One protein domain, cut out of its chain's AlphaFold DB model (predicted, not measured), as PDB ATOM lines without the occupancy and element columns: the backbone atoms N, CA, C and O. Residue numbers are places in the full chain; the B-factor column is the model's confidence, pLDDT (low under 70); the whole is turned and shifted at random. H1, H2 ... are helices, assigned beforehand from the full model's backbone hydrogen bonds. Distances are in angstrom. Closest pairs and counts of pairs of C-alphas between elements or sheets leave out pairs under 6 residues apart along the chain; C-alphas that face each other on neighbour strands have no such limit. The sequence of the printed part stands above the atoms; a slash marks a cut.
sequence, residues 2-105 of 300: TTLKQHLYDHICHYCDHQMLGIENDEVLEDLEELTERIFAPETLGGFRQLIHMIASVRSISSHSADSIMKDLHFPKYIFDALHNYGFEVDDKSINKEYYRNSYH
ATOM      1  N   THR A   2      31.617 -50.023  24.478       84.81
ATOM      2  CA  THR A   2      30.336 -50.452  25.072       84.81
ATOM      3  C   THR A   2      29.159 -49.816  24.336       84.81
ATOM      4  O   THR A   2      29.319 -48.776  23.696       84.81
ATOM      5  N   THR A   3      27.969 -50.419  24.428       90.94
ATOM      6  CA  THR A   3      26.782 -49.933  23.707       90.94
ATOM      7  C   THR A   3      26.451 -48.482  24.072       90.94
ATOM      8  O   THR A   3      26.258 -47.666  23.182       90.94
ATOM      9  N   LEU A   4      26.482 -48.114  25.361       94.06
ATOM     10  CA  LEU A   4      26.249 -46.724  25.780       94.06
ATOM     11  C   LEU A   4      27.313 -45.759  25.226       94.06
ATOM     12  O   LEU A   4      26.951 -44.685  24.755       94.06
ATOM     13  N   LYS A   5      28.600 -46.140  25.226       94.56
ATOM     14  CA  LYS A   5      29.669 -45.299  24.657       94.56
ATOM     15  C   LYS A   5      29.452 -45.051  23.158       94.56
ATOM     16  O   LYS A   5      29.641 -43.925  22.718       94.56
ATOM     17  N   GLN A   6      28.990 -46.055  22.403       94.69
ATOM     18  CA  GLN A   6      28.630 -45.894  20.986       94.69
ATOM     19  C   GLN A   6      27.483 -44.910  20.778       94.69
ATOM     20  O   GLN A   6      27.615 -44.000  19.973       94.69
ATOM     21  N   HIS A   7      26.397 -45.027  21.543       95.56
ATOM     22  CA  HIS A   7      25.286 -44.085  21.413       95.56
ATOM     23  C   HIS A   7      25.684 -42.649  21.772       95.56
ATOM     24  O   HIS A   7      25.245 -41.717  21.106       95.56
ATOM     25  N   LEU A   8      26.510 -42.462  22.810       96.38
ATOM     26  CA  LEU A   8      27.036 -41.140  23.159       96.38
ATOM     27  C   LEU A   8      27.878 -40.569  22.017       96.38
ATOM     28  O   LEU A   8      27.668 -39.425  21.630       96.38
ATOM     29  N   TYR A   9      28.784 -41.375  21.467       97.00
ATOM     30  CA  TYR A   9      29.622 -40.998  20.337       97.00
ATOM     31  C   TYR A   9      28.792 -40.572  19.117       97.00
ATOM     32  O   TYR A   9      28.922 -39.439  18.662       97.00
ATOM     33  N   ASP A  10      27.870 -41.428  18.661       96.12
ATOM     34  CA  ASP A  10      27.021 -41.152  17.496       96.12
ATOM     35  C   ASP A  10      26.196 -39.866  17.692       96.12
ATOM     36  O   ASP A  10      26.041 -39.063  16.770       96.12
ATOM     37  N   HIS A  11      25.697 -39.641  18.913       96.62
ATOM     38  CA  HIS A  11      24.952 -38.433  19.270       96.62
ATOM     39  C   HIS A  11      25.810 -37.168  19.216       96.62
ATOM     40  O   HIS A  11      25.366 -36.140  18.705       96.62
ATOM     41  N   ILE A  12      27.038 -37.228  19.737       97.69
ATOM     42  CA  ILE A  12      27.963 -36.090  19.721       97.69
ATOM     43  C   ILE A  12      28.377 -35.770  18.280       97.69
ATOM     44  O   ILE A  12      28.320 -34.606  17.894       97.69
ATOM     45  N   CYS A  13      28.702 -36.778  17.464       97.12
ATOM     46  CA  CYS A  13      28.984 -36.592  16.037       97.12
ATOM     47  C   CYS A  13      27.804 -35.930  15.315       97.12
ATOM     48  O   CYS A  13      27.981 -34.927  14.625       97.12
ATOM     49  N   HIS A  14      26.579 -36.418  15.550       96.12
ATOM     50  CA  HIS A  14      25.382 -35.819  14.965       96.12
ATOM     51  C   HIS A  14      25.202 -34.349  15.371       96.12
ATOM     52  O   HIS A  14      24.844 -33.512  14.541       96.12
ATOM     53  N   TYR A  15      25.479 -34.017  16.634       97.06
ATOM     54  CA  TYR A  15      25.477 -32.637  17.105       97.06
ATOM     55  C   TYR A  15      26.538 -31.783  16.392       97.06
ATOM     56  O   TYR A  15      26.215 -30.684  15.936       97.06
ATOM     57  N   CYS A  16      27.772 -32.279  16.262       97.00
ATOM     58  CA  CYS A  16      28.868 -31.584  15.581       97.00
ATOM     59  C   CYS A  16      28.537 -31.290  14.111       97.00
ATOM     60  O   CYS A  16      28.738 -30.158  13.661       97.00
ATOM     61  N   ASP A  17      27.963 -32.264  13.400       95.50
ATOM     62  CA  ASP A  17      27.489 -32.117  12.021       95.50
ATOM     63  C   ASP A  17      26.356 -31.090  11.925       95.50
ATOM     64  O   ASP A  17      26.377 -30.189  11.081       95.50
ATOM     65  N   HIS A  18      25.370 -31.189  12.822       95.31
ATOM     66  CA  HIS A  18      24.210 -30.301  12.842       95.31
ATOM     67  C   HIS A  18      24.592 -28.842  13.134       95.31
ATOM     68  O   HIS A  18      24.008 -27.922  12.563       95.31
ATOM     69  N   GLN A  19      25.582 -28.628  14.004       95.75
ATOM     70  CA  GLN A  19      26.103 -27.304  14.354       95.75
ATOM     71  C   GLN A  19      27.246 -26.833  13.439       95.75
ATOM     72  O   GLN A  19      27.728 -25.714  13.610       95.75
ATOM     73  N   MET A  20      27.672 -27.653  12.468       94.31
ATOM     74  CA  MET A  20      28.775 -27.368  11.541       94.31
ATOM     75  C   MET A  20      30.075 -26.956  12.256       94.31
ATOM     76  O   MET A  20      30.737 -25.999  11.856       94.31
ATOM     77  N   LEU A  21      30.438 -27.664  13.332       92.88
ATOM     78  CA  LEU A  21      31.593 -27.296  14.167       92.88
ATOM     79  C   LEU A  21      32.951 -27.588  13.516       92.88
ATOM     80  O   LEU A  21      33.958 -27.055  13.972       92.88
ATOM     81  N   GLY A  22      32.984 -28.406  12.459       93.44
ATOM     82  CA  GLY A  22      34.224 -28.786  11.775       93.44
ATOM     83  C   GLY A  22      35.144 -29.686  12.605       93.44
ATOM     84  O   GLY A  22      36.337 -29.708  12.339       93.44
ATOM     85  N   ILE A  23      34.588 -30.379  13.603       94.56
ATOM     86  CA  ILE A  23      35.282 -31.367  14.440       94.56
ATOM     87  C   ILE A  23      35.166 -32.719  13.743       94.56
ATOM     88  O   ILE A  23      34.061 -33.113  13.355       94.56
ATOM     89  N   GLU A  24      36.288 -33.406  13.558       94.50
ATOM     90  CA  GLU A  24      36.309 -34.697  12.871       94.50
ATOM     91  C   GLU A  24      35.807 -35.831  13.785       94.50
ATOM     92  O   GLU A  24      35.850 -35.763  15.013       94.50
ATOM     93  N   ASN A  25      35.263 -36.889  13.183       94.75
ATOM     94  CA  ASN A  25      34.652 -37.996  13.925       94.75
ATOM     95  C   ASN A  25      35.661 -38.789  14.771       94.75
ATOM     96  O   ASN A  25      35.276 -39.400  15.766       94.75
ATOM     97  N   ASP A  26      36.925 -38.832  14.373       95.38
ATOM     98  CA  ASP A  26      38.027 -39.387  15.157       95.38
ATOM     99  C   ASP A  26      38.398 -38.476  16.333       95.38
ATOM    100  O   ASP A  26      38.507 -38.983  17.446       95.38
ATOM    101  N   GLU A  27      38.452 -37.155  16.137       96.75
ATOM    102  CA  GLU A  27      38.660 -36.176  17.219       96.75
ATOM    103  C   GLU A  27      37.572 -36.297  18.303       96.75
ATOM    104  O   GLU A  27      37.881 -36.362  19.492       96.75
ATOM    105  N   VAL A  28      36.296 -36.446  17.910       97.50
ATOM    106  CA  VAL A  28      35.191 -36.702  18.857       97.50
ATOM    107  C   VAL A  28      35.414 -37.981  19.665       97.50
ATOM    108  O   VAL A  28      35.081 -38.037  20.854       97.50
ATOM    109  N   LEU A  29      35.921 -39.034  19.017       96.81
ATOM    110  CA  LEU A  29      36.170 -40.300  19.691       96.81
ATOM    111  C   LEU A  29      37.305 -40.137  20.698       96.81
ATOM    112  O   LEU A  29      37.095 -40.480  21.858       96.81
ATOM    113  N   GLU A  30      38.445 -39.591  20.268       97.31
ATOM    114  CA  GLU A  30      39.635 -39.354  21.095       97.31
ATOM    115  C   GLU A  30      39.293 -38.547  22.349       97.31
ATOM    116  O   GLU A  30      39.556 -38.999  23.464       97.31
ATOM    117  N   ASP A  31      38.594 -37.428  22.180       97.81
ATOM    118  CA  ASP A  31      38.145 -36.567  23.272       97.81
ATOM    119  C   ASP A  31      37.201 -37.290  24.252       97.81
ATOM    120  O   ASP A  31      37.274 -37.113  25.476       97.81
ATOM    121  N   LEU A  32      36.287 -38.121  23.735       97.00
ATOM    122  CA  LEU A  32      35.399 -38.923  24.576       97.00
ATOM    123  C   LEU A  32      36.179 -40.009  25.330       97.00
ATOM    124  O   LEU A  32      35.861 -40.290  26.489       97.00
ATOM    125  N   GLU A  33      37.175 -40.639  24.699       96.44
ATOM    126  CA  GLU A  33      38.043 -41.619  25.357       96.44
ATOM    127  C   GLU A  33      38.845 -40.949  26.472       96.44
ATOM    128  O   GLU A  33      38.735 -41.386  27.622       96.44
ATOM    129  N   GLU A  34      39.522 -39.842  26.163       97.19
ATOM    130  CA  GLU A  34      40.305 -39.055  27.112       97.19
ATOM    131  C   GLU A  34      39.456 -38.646  28.320       97.19
ATOM    132  O   GLU A  34      39.851 -38.890  29.461       97.19
ATOM    133  N   LEU A  35      38.245 -38.121  28.099       97.56
ATOM    134  CA  LEU A  35      37.329 -37.772  29.184       97.56
ATOM    135  C   LEU A  35      36.981 -38.989  30.054       97.56
ATOM    136  O   LEU A  35      37.011 -38.901  31.285       97.56
ATOM    137  N   THR A  36      36.633 -40.126  29.442       96.81
ATOM    138  CA  THR A  36      36.241 -41.332  30.196       96.81
ATOM    139  C   THR A  36      37.392 -41.932  31.001       96.81
ATOM    140  O   THR A  36      37.175 -42.376  32.133       96.81
ATOM    141  N   GLU A  37      38.612 -41.891  30.464       96.75
ATOM    142  CA  GLU A  37      39.826 -42.305  31.165       96.75
ATOM    143  C   GLU A  37      40.160 -41.341  32.302       96.75
ATOM    144  O   GLU A  37      40.421 -41.769  33.430       96.75
ATOM    145  N   ARG A  38      40.074 -40.034  32.033       97.00
ATOM    146  CA  ARG A  38      40.384 -38.969  32.987       97.00
ATOM    147  C   ARG A  38      39.528 -39.067  34.241       97.00
ATOM    148  O   ARG A  38      40.059 -38.979  35.346       97.00
ATOM    149  N   ILE A  39      38.224 -39.304  34.089       96.81
ATOM    150  CA  ILE A  39      37.298 -39.444  35.223       96.81
ATOM    151  C   ILE A  39      37.295 -40.843  35.857       96.81
ATOM    152  O   ILE A  39      36.525 -41.068  36.794       96.81
ATOM    153  N   PHE A  40      38.120 -41.771  35.359       96.31
ATOM    154  CA  PHE A  40      38.148 -43.178  35.769       96.31
ATOM    155  C   PHE A  40      36.765 -43.835  35.692       96.31
ATOM    156  O   PHE A  40      36.307 -44.459  36.651       96.31
ATOM    157  N   ALA A  41      36.059 -43.645  34.574       95.69
ATOM    158  CA  ALA A  41      34.724 -44.203  34.411       95.69
ATOM    159  C   ALA A  41      34.762 -45.741  34.297       95.69
ATOM    160  O   ALA A  41      35.664 -46.294  33.664       95.69
ATOM    161  N   PRO A  42      33.759 -46.457  34.838       95.06
ATOM    162  CA  PRO A  42      33.576 -47.872  34.540       95.06
ATOM    163  C   PRO A  42      33.218 -48.056  33.059       95.06
ATOM    164  O   PRO A  42      32.544 -47.208  32.478       95.06
ATOM    165  N   GLU A  43      33.545 -49.210  32.470       92.56
ATOM    166  CA  GLU A  43      33.260 -49.502  31.049       92.56
ATOM    167  C   GLU A  43      31.780 -49.302  30.671       92.56
ATOM    168  O   GLU A  43      31.445 -48.866  29.568       92.56
ATOM    169  N   THR A  44      30.877 -49.598  31.613       92.06
ATOM    170  CA  THR A  44      29.424 -49.433  31.448       92.06
ATOM    171  C   THR A  44      28.979 -47.979  31.280       92.06
ATOM    172  O   THR A  44      27.875 -47.762  30.795       92.06
ATOM    173  N   LEU A  45      29.797 -47.003  31.700       94.56
ATOM    174  CA  LEU A  45      29.453 -45.577  31.811       94.56
ATOM    175  C   LEU A  45      28.164 -45.318  32.619       94.56
ATOM    176  O   LEU A  45      27.469 -44.320  32.419       94.56
ATOM    177  N   GLY A  46      27.834 -46.228  33.540       94.38
ATOM    178  CA  GLY A  46      26.624 -46.146  34.345       94.38
ATOM    179  C   GLY A  46      26.582 -44.866  35.182       94.38
ATOM    180  O   GLY A  46      27.389 -44.678  36.090       94.38
ATOM    181  N   GLY A  47      25.598 -44.016  34.904       95.19
ATOM    182  CA  GLY A  47      25.374 -42.740  35.573       95.19
ATOM    183  C   GLY A  47      26.176 -41.577  34.995       95.19
ATOM    184  O   GLY A  47      26.280 -40.537  35.646       95.19
ATOM    185  N   PHE A  48      26.700 -41.701  33.769       95.94
ATOM    186  CA  PHE A  48      27.429 -40.623  33.088       95.94
ATOM    187  C   PHE A  48      26.627 -39.315  33.003       95.94
ATOM    188  O   PHE A  48      27.200 -38.233  33.123       95.94
ATOM    189  N   ARG A  49      25.289 -39.382  32.932       95.62
ATOM    190  CA  ARG A  49      24.422 -38.195  32.994       95.62
ATOM    191  C   ARG A  49      24.669 -37.331  34.233       95.62
ATOM    192  O   ARG A  49      24.505 -36.114  34.169       95.62
ATOM    193  N   GLN A  50      25.038 -37.933  35.362       96.00
ATOM    194  CA  GLN A  50      25.267 -37.197  36.607       96.00
ATOM    195  C   GLN A  50      26.452 -36.240  36.493       96.00
ATOM    196  O   GLN A  50      26.401 -35.160  37.070       96.00
ATOM    197  N   LEU A  51      27.464 -36.572  35.686       96.69
ATOM    198  CA  LEU A  51      28.565 -35.661  35.381       96.69
ATOM    199  C   LEU A  51      28.063 -34.413  34.635       96.69
ATOM    200  O   LEU A  51      28.389 -33.288  35.015       96.69
ATOM    201  N   ILE A  52      27.216 -34.609  33.621       96.94
ATOM    202  CA  ILE A  52      26.615 -33.512  32.845       96.94
ATOM    203  C   ILE A  52      25.762 -32.627  33.756       96.94
ATOM    204  O   ILE A  52      25.910 -31.406  33.781       96.94
ATOM    205  N   HIS A  53      24.907 -33.255  34.564       96.25
ATOM    206  CA  HIS A  53      24.025 -32.559  35.492       96.25
ATOM    207  C   HIS A  53      24.797 -31.802  36.579       96.25
ATOM    208  O   HIS A  53      24.419 -30.685  36.933       96.25
ATOM    209  N   MET A  54      25.892 -32.373  37.087       97.50
ATOM    210  CA  MET A  54      26.795 -31.707  38.023       97.50
ATOM    211  C   MET A  54      27.364 -30.427  37.416       97.50
ATOM    212  O   MET A  54      27.256 -29.371  38.031       97.50
ATOM    213  N   ILE A  55      27.933 -30.500  36.208       97.75
ATOM    214  CA  ILE A  55      28.542 -29.335  35.553       97.75
ATOM    215  C   ILE A  55      27.485 -28.268  35.276       97.75
ATOM    216  O   ILE A  55      27.718 -27.102  35.581       97.75
ATOM    217  N   ALA A  56      26.301 -28.652  34.791       97.38
ATOM    218  CA  ALA A  56      25.186 -27.728  34.590       97.38
ATOM    219  C   ALA A  56      24.748 -27.051  35.904       97.38
ATOM    220  O   ALA A  56      24.561 -25.833  35.945       97.38
ATOM    221  N   SER A  57      24.659 -27.822  36.994       96.88
ATOM    222  CA  SER A  57      24.287 -27.310  38.318       96.88
ATOM    223  C   SER A  57      25.325 -26.309  38.828       96.88
ATOM    224  O   SER A  57      24.975 -25.189  39.198       96.88
ATOM    225  N   VAL A  58      26.616 -26.656  38.757       97.50
ATOM    226  CA  VAL A  58      27.712 -25.755  39.141       97.50
ATOM    227  C   VAL A  58      27.712 -24.509  38.261       97.50
ATOM    228  O   VAL A  58      27.809 -23.406  38.786       97.50
ATOM    229  N   ARG A  59      27.535 -24.648  36.942       96.81
ATOM    230  CA  ARG A  59      27.545 -23.525  35.992       96.81
ATOM    231  C   ARG A  59      26.429 -22.524  36.256       96.81
ATOM    232  O   ARG A  59      26.654 -21.328  36.089       96.81
ATOM    233  N   SER A  60      25.261 -22.990  36.696       96.44
ATOM    234  CA  SER A  60      24.148 -22.101  37.052       96.44
ATOM    235  C   SER A  60      24.418 -21.245  38.299       96.44
ATOM    236  O   SER A  60      23.778 -20.212  38.476       96.44
ATOM    237  N   ILE A  61      25.394 -21.631  39.130       96.38
ATOM    238  CA  ILE A  61      25.787 -20.927  40.362       96.38
ATOM    239  C   ILE A  61      27.104 -20.156  40.186       96.38
ATOM    240  O   ILE A  61      27.225 -19.015  40.627       96.38
ATOM    241  N   SER A  62      28.109 -20.772  39.562       95.50
ATOM    242  CA  SER A  62      29.456 -20.235  39.368       95.50
ATOM    243  C   SER A  62      30.043 -20.742  38.048       95.50
ATOM    244  O   SER A  62      30.567 -21.856  37.966       95.50
ATOM    245  N   SER A  63      30.009 -19.894  37.014       94.88
ATOM    246  CA  SER A  63      30.650 -20.184  35.724       94.88
ATOM    247  C   SER A  63      32.146 -20.448  35.882       94.88
ATOM    248  O   SER A  63      32.657 -21.403  35.314       94.88
ATOM    249  N   HIS A  64      32.823 -19.673  36.734       95.00
ATOM    250  CA  HIS A  64      34.244 -19.852  37.022       95.00
ATOM    251  C   HIS A  64      34.565 -21.248  37.576       95.00
ATOM    252  O   HIS A  64      35.498 -21.896  37.104       95.00
ATOM    253  N   SER A  65      33.778 -21.733  38.545       96.06
ATOM    254  CA  SER A  65      33.984 -23.072  39.114       96.06
ATOM    255  C   SER A  65      33.694 -24.160  38.082       96.06
ATOM    256  O   SER A  65      34.447 -25.123  37.988       96.06
ATOM    257  N   ALA A  66      32.639 -23.996  37.276       97.25
ATOM    258  CA  ALA A  66      32.311 -24.938  36.209       97.25
ATOM    259  C   ALA A  66      33.422 -25.019  35.155       97.25
ATOM    260  O   ALA A  66      33.849 -26.119  34.818       97.25
ATOM    261  N   ASP A  67      33.934 -23.876  34.695       96.69
ATOM    262  CA  ASP A  67      35.010 -23.821  33.703       96.69
ATOM    263  C   ASP A  67      36.313 -24.419  34.267       96.69
ATOM    264  O   ASP A  67      37.020 -25.132  33.556       96.69
ATOM    265  N   SER A  68      36.611 -24.199  35.558       96.19
ATOM    266  CA  SER A  68      37.747 -24.852  36.227       96.19
ATOM    267  C   SER A  68      37.577 -26.368  36.275       96.19
ATOM    268  O   SER A  68      38.505 -27.089  35.921       96.19
ATOM    269  N   ILE A  69      36.398 -26.860  36.670       97.75
ATOM    270  CA  ILE A  69      36.112 -28.299  36.722       97.75
ATOM    271  C   ILE A  69      36.222 -28.913  35.327       97.75
ATOM    272  O   ILE A  69      36.919 -29.908  35.161       97.75
ATOM    273  N   MET A  70      35.581 -28.319  34.316       97.81
ATOM    274  CA  MET A  70      35.660 -28.809  32.936       97.81
ATOM    275  C   MET A  70      37.109 -28.864  32.451       97.81
ATOM    276  O   MET A  70      37.514 -29.867  31.871       97.81
ATOM    277  N   LYS A  71      37.910 -27.837  32.756       97.38
ATOM    278  CA  LYS A  71      39.338 -27.824  32.440       97.38
ATOM    279  C   LYS A  71      40.093 -28.963  33.124       97.38
ATOM    280  O   LYS A  71      40.841 -29.654  32.450       97.38
ATOM    281  N   ASP A  72      39.919 -29.174  34.427       97.19
ATOM    282  CA  ASP A  72      40.666 -30.203  35.169       97.19
ATOM    283  C   ASP A  72      40.254 -31.638  34.775       97.19
ATOM    284  O   ASP A  72      41.066 -32.569  34.853       97.19
ATOM    285  N   LEU A  73      39.006 -31.810  34.320       97.38
ATOM    286  CA  LEU A  73      38.464 -33.061  33.780       97.38
ATOM    287  C   LEU A  73      38.760 -33.280  32.289       97.38
ATOM    288  O   LEU A  73      38.352 -34.311  31.771       97.38
ATOM    289  N   HIS A  74      39.426 -32.334  31.616       96.50
ATOM    290  CA  HIS A  74      39.612 -32.345  30.158       96.50
ATOM    291  C   HIS A  74      38.279 -32.540  29.419       96.50
ATOM    292  O   HIS A  74      38.185 -33.291  28.462       96.50
ATOM    293  N   PHE A  75      37.214 -31.897  29.902       97.12
ATOM    294  CA  PHE A  75      35.881 -32.031  29.335       97.12
ATOM    295  C   PHE A  75      35.704 -31.012  28.199       97.12
ATOM    296  O   PHE A  75      35.542 -29.816  28.481       97.12
ATOM    297  N   PRO A  76      35.651 -31.447  26.924       96.19
ATOM    298  CA  PRO A  76      35.442 -30.538  25.811       96.19
ATOM    299  C   PRO A  76      34.065 -29.881  25.870       96.19
ATOM    300  O   PRO A  76      33.034 -30.512  26.130       96.19
ATOM    301  N   LYS A  77      34.036 -28.580  25.582       95.94
ATOM    302  CA  LYS A  77      32.807 -27.786  25.651       95.94
ATOM    303  C   LYS A  77      31.721 -28.309  24.706       95.94
ATOM    304  O   LYS A  77      30.561 -28.342  25.102       95.94
ATOM    305  N   TYR A  78      32.089 -28.741  23.500       96.81
ATOM    306  CA  TYR A  78      31.122 -29.232  22.518       96.81
ATOM    307  C   TYR A  78      30.476 -30.557  22.955       96.81
ATOM    308  O   TYR A  78      29.276 -30.719  22.760       96.81
ATOM    309  N   ILE A  79      31.211 -31.457  23.630       97.56
ATOM    310  CA  ILE A  79      30.634 -32.678  24.218       97.56
ATOM    311  C   ILE A  79      29.618 -32.303  25.301       97.56
ATOM    312  O   ILE A  79      28.517 -32.854  25.346       97.56
ATOM    313  N   PHE A  80      29.952 -31.341  26.168       97.06
ATOM    314  CA  PHE A  80      29.012 -30.872  27.186       97.06
ATOM    315  C   PHE A  80      27.758 -30.266  26.546       97.06
ATOM    316  O   PHE A  80      26.646 -30.607  26.945       97.06
ATOM    317  N   ASP A  81      27.920 -29.410  25.536       96.25
ATOM    318  CA  ASP A  81      26.805 -28.756  24.852       96.25
ATOM    319  C   ASP A  81      25.927 -29.776  24.087       96.25
ATOM    320  O   ASP A  81      24.697 -29.676  24.144       96.25
ATOM    321  N   ALA A  82      26.519 -30.807  23.472       97.31
ATOM    322  CA  ALA A  82      25.803 -31.916  22.831       97.31
ATOM    323  C   ALA A  82      24.931 -32.705  23.822       97.31
ATOM    324  O   ALA A  82      23.786 -33.058  23.534       97.31
ATOM    325  N   LEU A  83      25.459 -32.984  25.014       96.38
ATOM    326  CA  LEU A  83      24.768 -33.808  26.007       96.38
ATOM    327  C   LEU A  83      23.793 -33.006  26.877       96.38
ATOM    328  O   LEU A  83      22.782 -33.549  27.327       96.38
ATOM    329  N   HIS A  84      24.082 -31.726  27.126       95.25
ATOM    330  CA  HIS A  84      23.264 -30.864  27.974       95.25
ATOM    331  C   HIS A  84      22.233 -30.046  27.192       95.25
ATOM    332  O   HIS A  84      21.057 -30.078  27.549       95.25
ATOM    333  N   ASN A  85      22.662 -29.311  26.160       91.69
ATOM    334  CA  ASN A  85      21.813 -28.337  25.467       91.69
ATOM    335  C   ASN A  85      21.031 -28.987  24.325       91.69
ATOM    336  O   ASN A  85      19.860 -28.672  24.128       91.69
ATOM    337  N   TYR A  86      21.680 -29.884  23.578       92.12
ATOM    338  CA  TYR A  86      21.034 -30.630  22.495       92.12
ATOM    339  C   TYR A  86      20.237 -31.835  23.019       92.12
ATOM    340  O   TYR A  86      19.277 -32.256  22.383       92.12
ATOM    341  N   GLY A  87      20.570 -32.298  24.231       89.25
ATOM    342  CA  GLY A  87      19.852 -33.337  24.966       89.25
ATOM    343  C   GLY A  87      20.144 -34.733  24.426       89.25
ATOM    344  O   GLY A  87      20.102 -34.964  23.228       89.25
ATOM    345  N   PHE A  88      20.438 -35.681  25.312       92.06
ATOM    346  CA  PHE A  88      20.678 -37.076  24.938       92.06
ATOM    347  C   PHE A  88      19.549 -37.963  25.454       92.06
ATOM    348  O   PHE A  88      19.387 -38.121  26.667       92.06
ATOM    349  N   GLU A  89      18.797 -38.557  24.532       85.81
ATOM    350  CA  GLU A  89      17.742 -39.525  24.820       85.81
ATOM    351  C   GLU A  89      17.933 -40.768  23.948       85.81
ATOM    352  O   GLU A  89      18.267 -40.677  22.770       85.81
ATOM    353  N   VAL A  90      17.740 -41.943  24.547       84.44
ATOM    354  CA  VAL A  90      17.881 -43.235  23.865       84.44
ATOM    355  C   VAL A  90      16.632 -44.067  24.129       84.44
ATOM    356  O   VAL A  90      16.239 -44.235  25.290       84.44
ATOM    357  N   ASP A  91      16.044 -44.606  23.058       87.06
ATOM    358  CA  ASP A  91      14.844 -45.456  23.102       87.06
ATOM    359  C   ASP A  91      15.098 -46.810  23.784       87.06
ATOM    360  O   ASP A  91      14.201 -47.407  24.390       87.06
ATOM    361  N   ASP A  92      16.336 -47.305  23.718       91.00
ATOM    362  CA  ASP A  92      16.750 -48.516  24.417       91.00
ATOM    363  C   ASP A  92      16.692 -48.309  25.939       91.00
ATOM    364  O   ASP A  92      17.498 -47.599  26.548       91.00
ATOM    365  N   LYS A  93      15.740 -48.998  26.577       90.19
ATOM    366  CA  LYS A  93      15.496 -48.919  28.023       90.19
ATOM    367  C   LYS A  93      16.698 -49.333  28.870       90.19
ATOM    368  O   LYS A  93      16.843 -48.829  29.983       90.19
ATOM    369  N   SER A  94      17.520 -50.272  28.402       89.69
ATOM    370  CA  SER A  94      18.699 -50.734  29.137       89.69
ATOM    371  C   SER A  94      19.774 -49.655  29.143       89.69
ATOM    372  O   SER A  94      20.298 -49.316  30.204       89.69
ATOM    373  N   ILE A  95      20.047 -49.069  27.977       91.44
ATOM    374  CA  ILE A  95      21.016 -47.976  27.823       91.44
ATOM    375  C   ILE A  95      20.561 -46.757  28.619       91.44
ATOM    376  O   ILE A  95      21.340 -46.179  29.374       91.44
ATOM    377  N   ASN A  96      19.276 -46.422  28.519       91.19
ATOM    378  CA  ASN A  96      18.676 -45.337  29.279       91.19
ATOM    379  C   ASN A  96      18.836 -45.575  30.796       91.19
ATOM    380  O   ASN A  96      19.351 -44.728  31.523       91.19
ATOM    381  N   LYS A  97      18.529 -46.781  31.289       92.38
ATOM    382  CA  LYS A  97      18.718 -47.123  32.708       92.38
ATOM    383  C   LYS A  97      20.173 -46.991  33.172       92.38
ATOM    384  O   LYS A  97      20.399 -46.575  34.308       92.38
ATOM    385  N   GLU A  98      21.141 -47.364  32.337       93.06
ATOM    386  CA  GLU A  98      22.562 -47.172  32.634       93.06
ATOM    387  C   GLU A  98      22.921 -45.686  32.672       93.06
ATOM    388  O   GLU A  98      23.449 -45.215  33.675       93.06
ATOM    389  N   TYR A  99      22.569 -44.919  31.642       94.62
ATOM    390  CA  TYR A  99      22.922 -43.503  31.536       94.62
ATOM    391  C   TYR A  99      22.364 -42.650  32.690       94.62
ATOM    392  O   TYR A  99      23.079 -41.815  33.248       94.62
ATOM    393  N   TYR A 100      21.115 -42.899  33.101       93.25
ATOM    394  CA  TYR A 100      20.417 -42.157  34.164       93.25
ATOM    395  C   TYR A 100      20.631 -42.730  35.578       93.25
ATOM    396  O   TYR A 100      19.969 -42.308  36.530       93.25
ATOM    397  N   ARG A 101      21.530 -43.700  35.753       93.31
ATOM    398  CA  ARG A 101      21.781 -44.340  37.050       93.31
ATOM    399  C   ARG A 101      22.272 -43.339  38.110       93.31
ATOM    400  O   ARG A 101      23.149 -42.521  37.860       93.31
ATOM    401  N   ASN A 102      21.743 -43.478  39.331       92.44
ATOM    402  CA  ASN A 102      22.097 -42.658  40.507       92.44
ATOM    403  C   ASN A 102      22.838 -43.447  41.608       92.44
ATOM    404  O   ASN A 102      23.300 -42.889  42.608       92.44
ATOM    405  N   SER A 103      22.920 -44.770  41.475       91.62
ATOM    406  CA  SER A 103      23.587 -45.668  42.421       91.62
ATOM    407  C   SER A 103      24.793 -46.324  41.766       91.62
ATOM    408  O   SER A 103      24.776 -46.604  40.581       91.62
ATOM    409  N   TYR A 104      25.845 -46.585  42.528       91.38
ATOM    410  CA  TYR A 104      26.989 -47.354  42.045       91.38
ATOM    411  C   TYR A 104      26.816 -48.841  42.374       91.38
ATOM    412  O   TYR A 104      26.088 -49.198  43.307       91.38
ATOM    413  N   HIS A 105      27.495 -49.720  41.634       91.00
ATOM    414  CA  HIS A 105      27.542 -51.141  41.973       91.00
ATOM    415  C   HIS A 105      28.453 -51.412  43.175       91.00
ATOM    416  O   HIS A 105      29.357 -50.640  43.500       91.00
TER     417      HIS A 105
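AT A GLANCE: This is residues 2 to 105 of the 300 residues of an uncharacterized protein of Shewanella sp. SG44-2 (UniProt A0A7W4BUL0). A short helix, H5, sits at the core between H1 on one side and a hairpin of two helices, H3 and H4, on the other, while H2 crosses H1 at a slant. The small helix H6 packs on the beginning of H1, away from H4. The printed part has 104 residues with six named helices, in the order H1 to H6, and no named strand; the class is all helix. The whole is compact, with a radius of gyration of the C-alphas of 13.2 A, and rounded, spanning 35 by 33 by 22 A.

IN THESE COORDINATES: H1, residues 3 to 18, begins at C-alpha 3 at (26.782, -49.933, 23.707) and is 22.6 A long. H2, residues 25 to 38, measures 19.9 A. H3, residues 48 to 61, begins at C-alpha 48 at (27.429, -40.623, 33.088) and measures 21.1 A. H4, residues 63 to 72, measures 14.2 A. H5 holds residues 77 to 84. H6, residues 93 to 99, ends at C-alpha 99 at (22.922, -43.503, 31.536).

HOW THE PARTS SIT: H1 is the hub, touching three helices. With residues 9 to 13 alone it touches H2, closest at the C-alphas of Cys 13 and Asn 25, 6.2 A apart, at a steep tilt of 48 degrees, opposite ways. With residues 11 to 16 alone it touches H5, closest at the C-alphas of Ile 12 and Ala 82, 5.6 A apart; the steep tilt of 68 degrees is only just short of about perpendicular. With residues 3 to 4 alone it touches H6, closest at the C-alphas of Leu 4 and Ile 95, 5.8 A apart, about perpendicular at 79 degrees. H3 touches H5 with residues 52 to 56 alone, closest at the C-alphas of Ile 52 and His 84, 6.5 A apart, about perpendicular at 75 degrees. H3 and H4 form a helical hairpin, closest at the C-alphas of Arg 59 and Ala 66, 5.0 A apart, opposite ways at 36 degrees, only just a steep tilt. H3 and H6 are close but not clearly touching, with the C-alphas of Phe 48 and Tyr 99 closest at 5.6 A. H1 and H3 are apart. Every O i to N i+4 pair is within hydrogen-bond range in H1, H2, H4, H5 and H6, and 8 of 10 are in H3.

THE WHOLE: The two C-alphas farthest apart are those of Met 20 and His 105, 38.6 A. The printed part has no cut. The links H3 to H4 and H4 to H5 are tight, the other three are short, and no link is long. The mean pLDDT of the printed part is 94.9, and no printed residue is under 70.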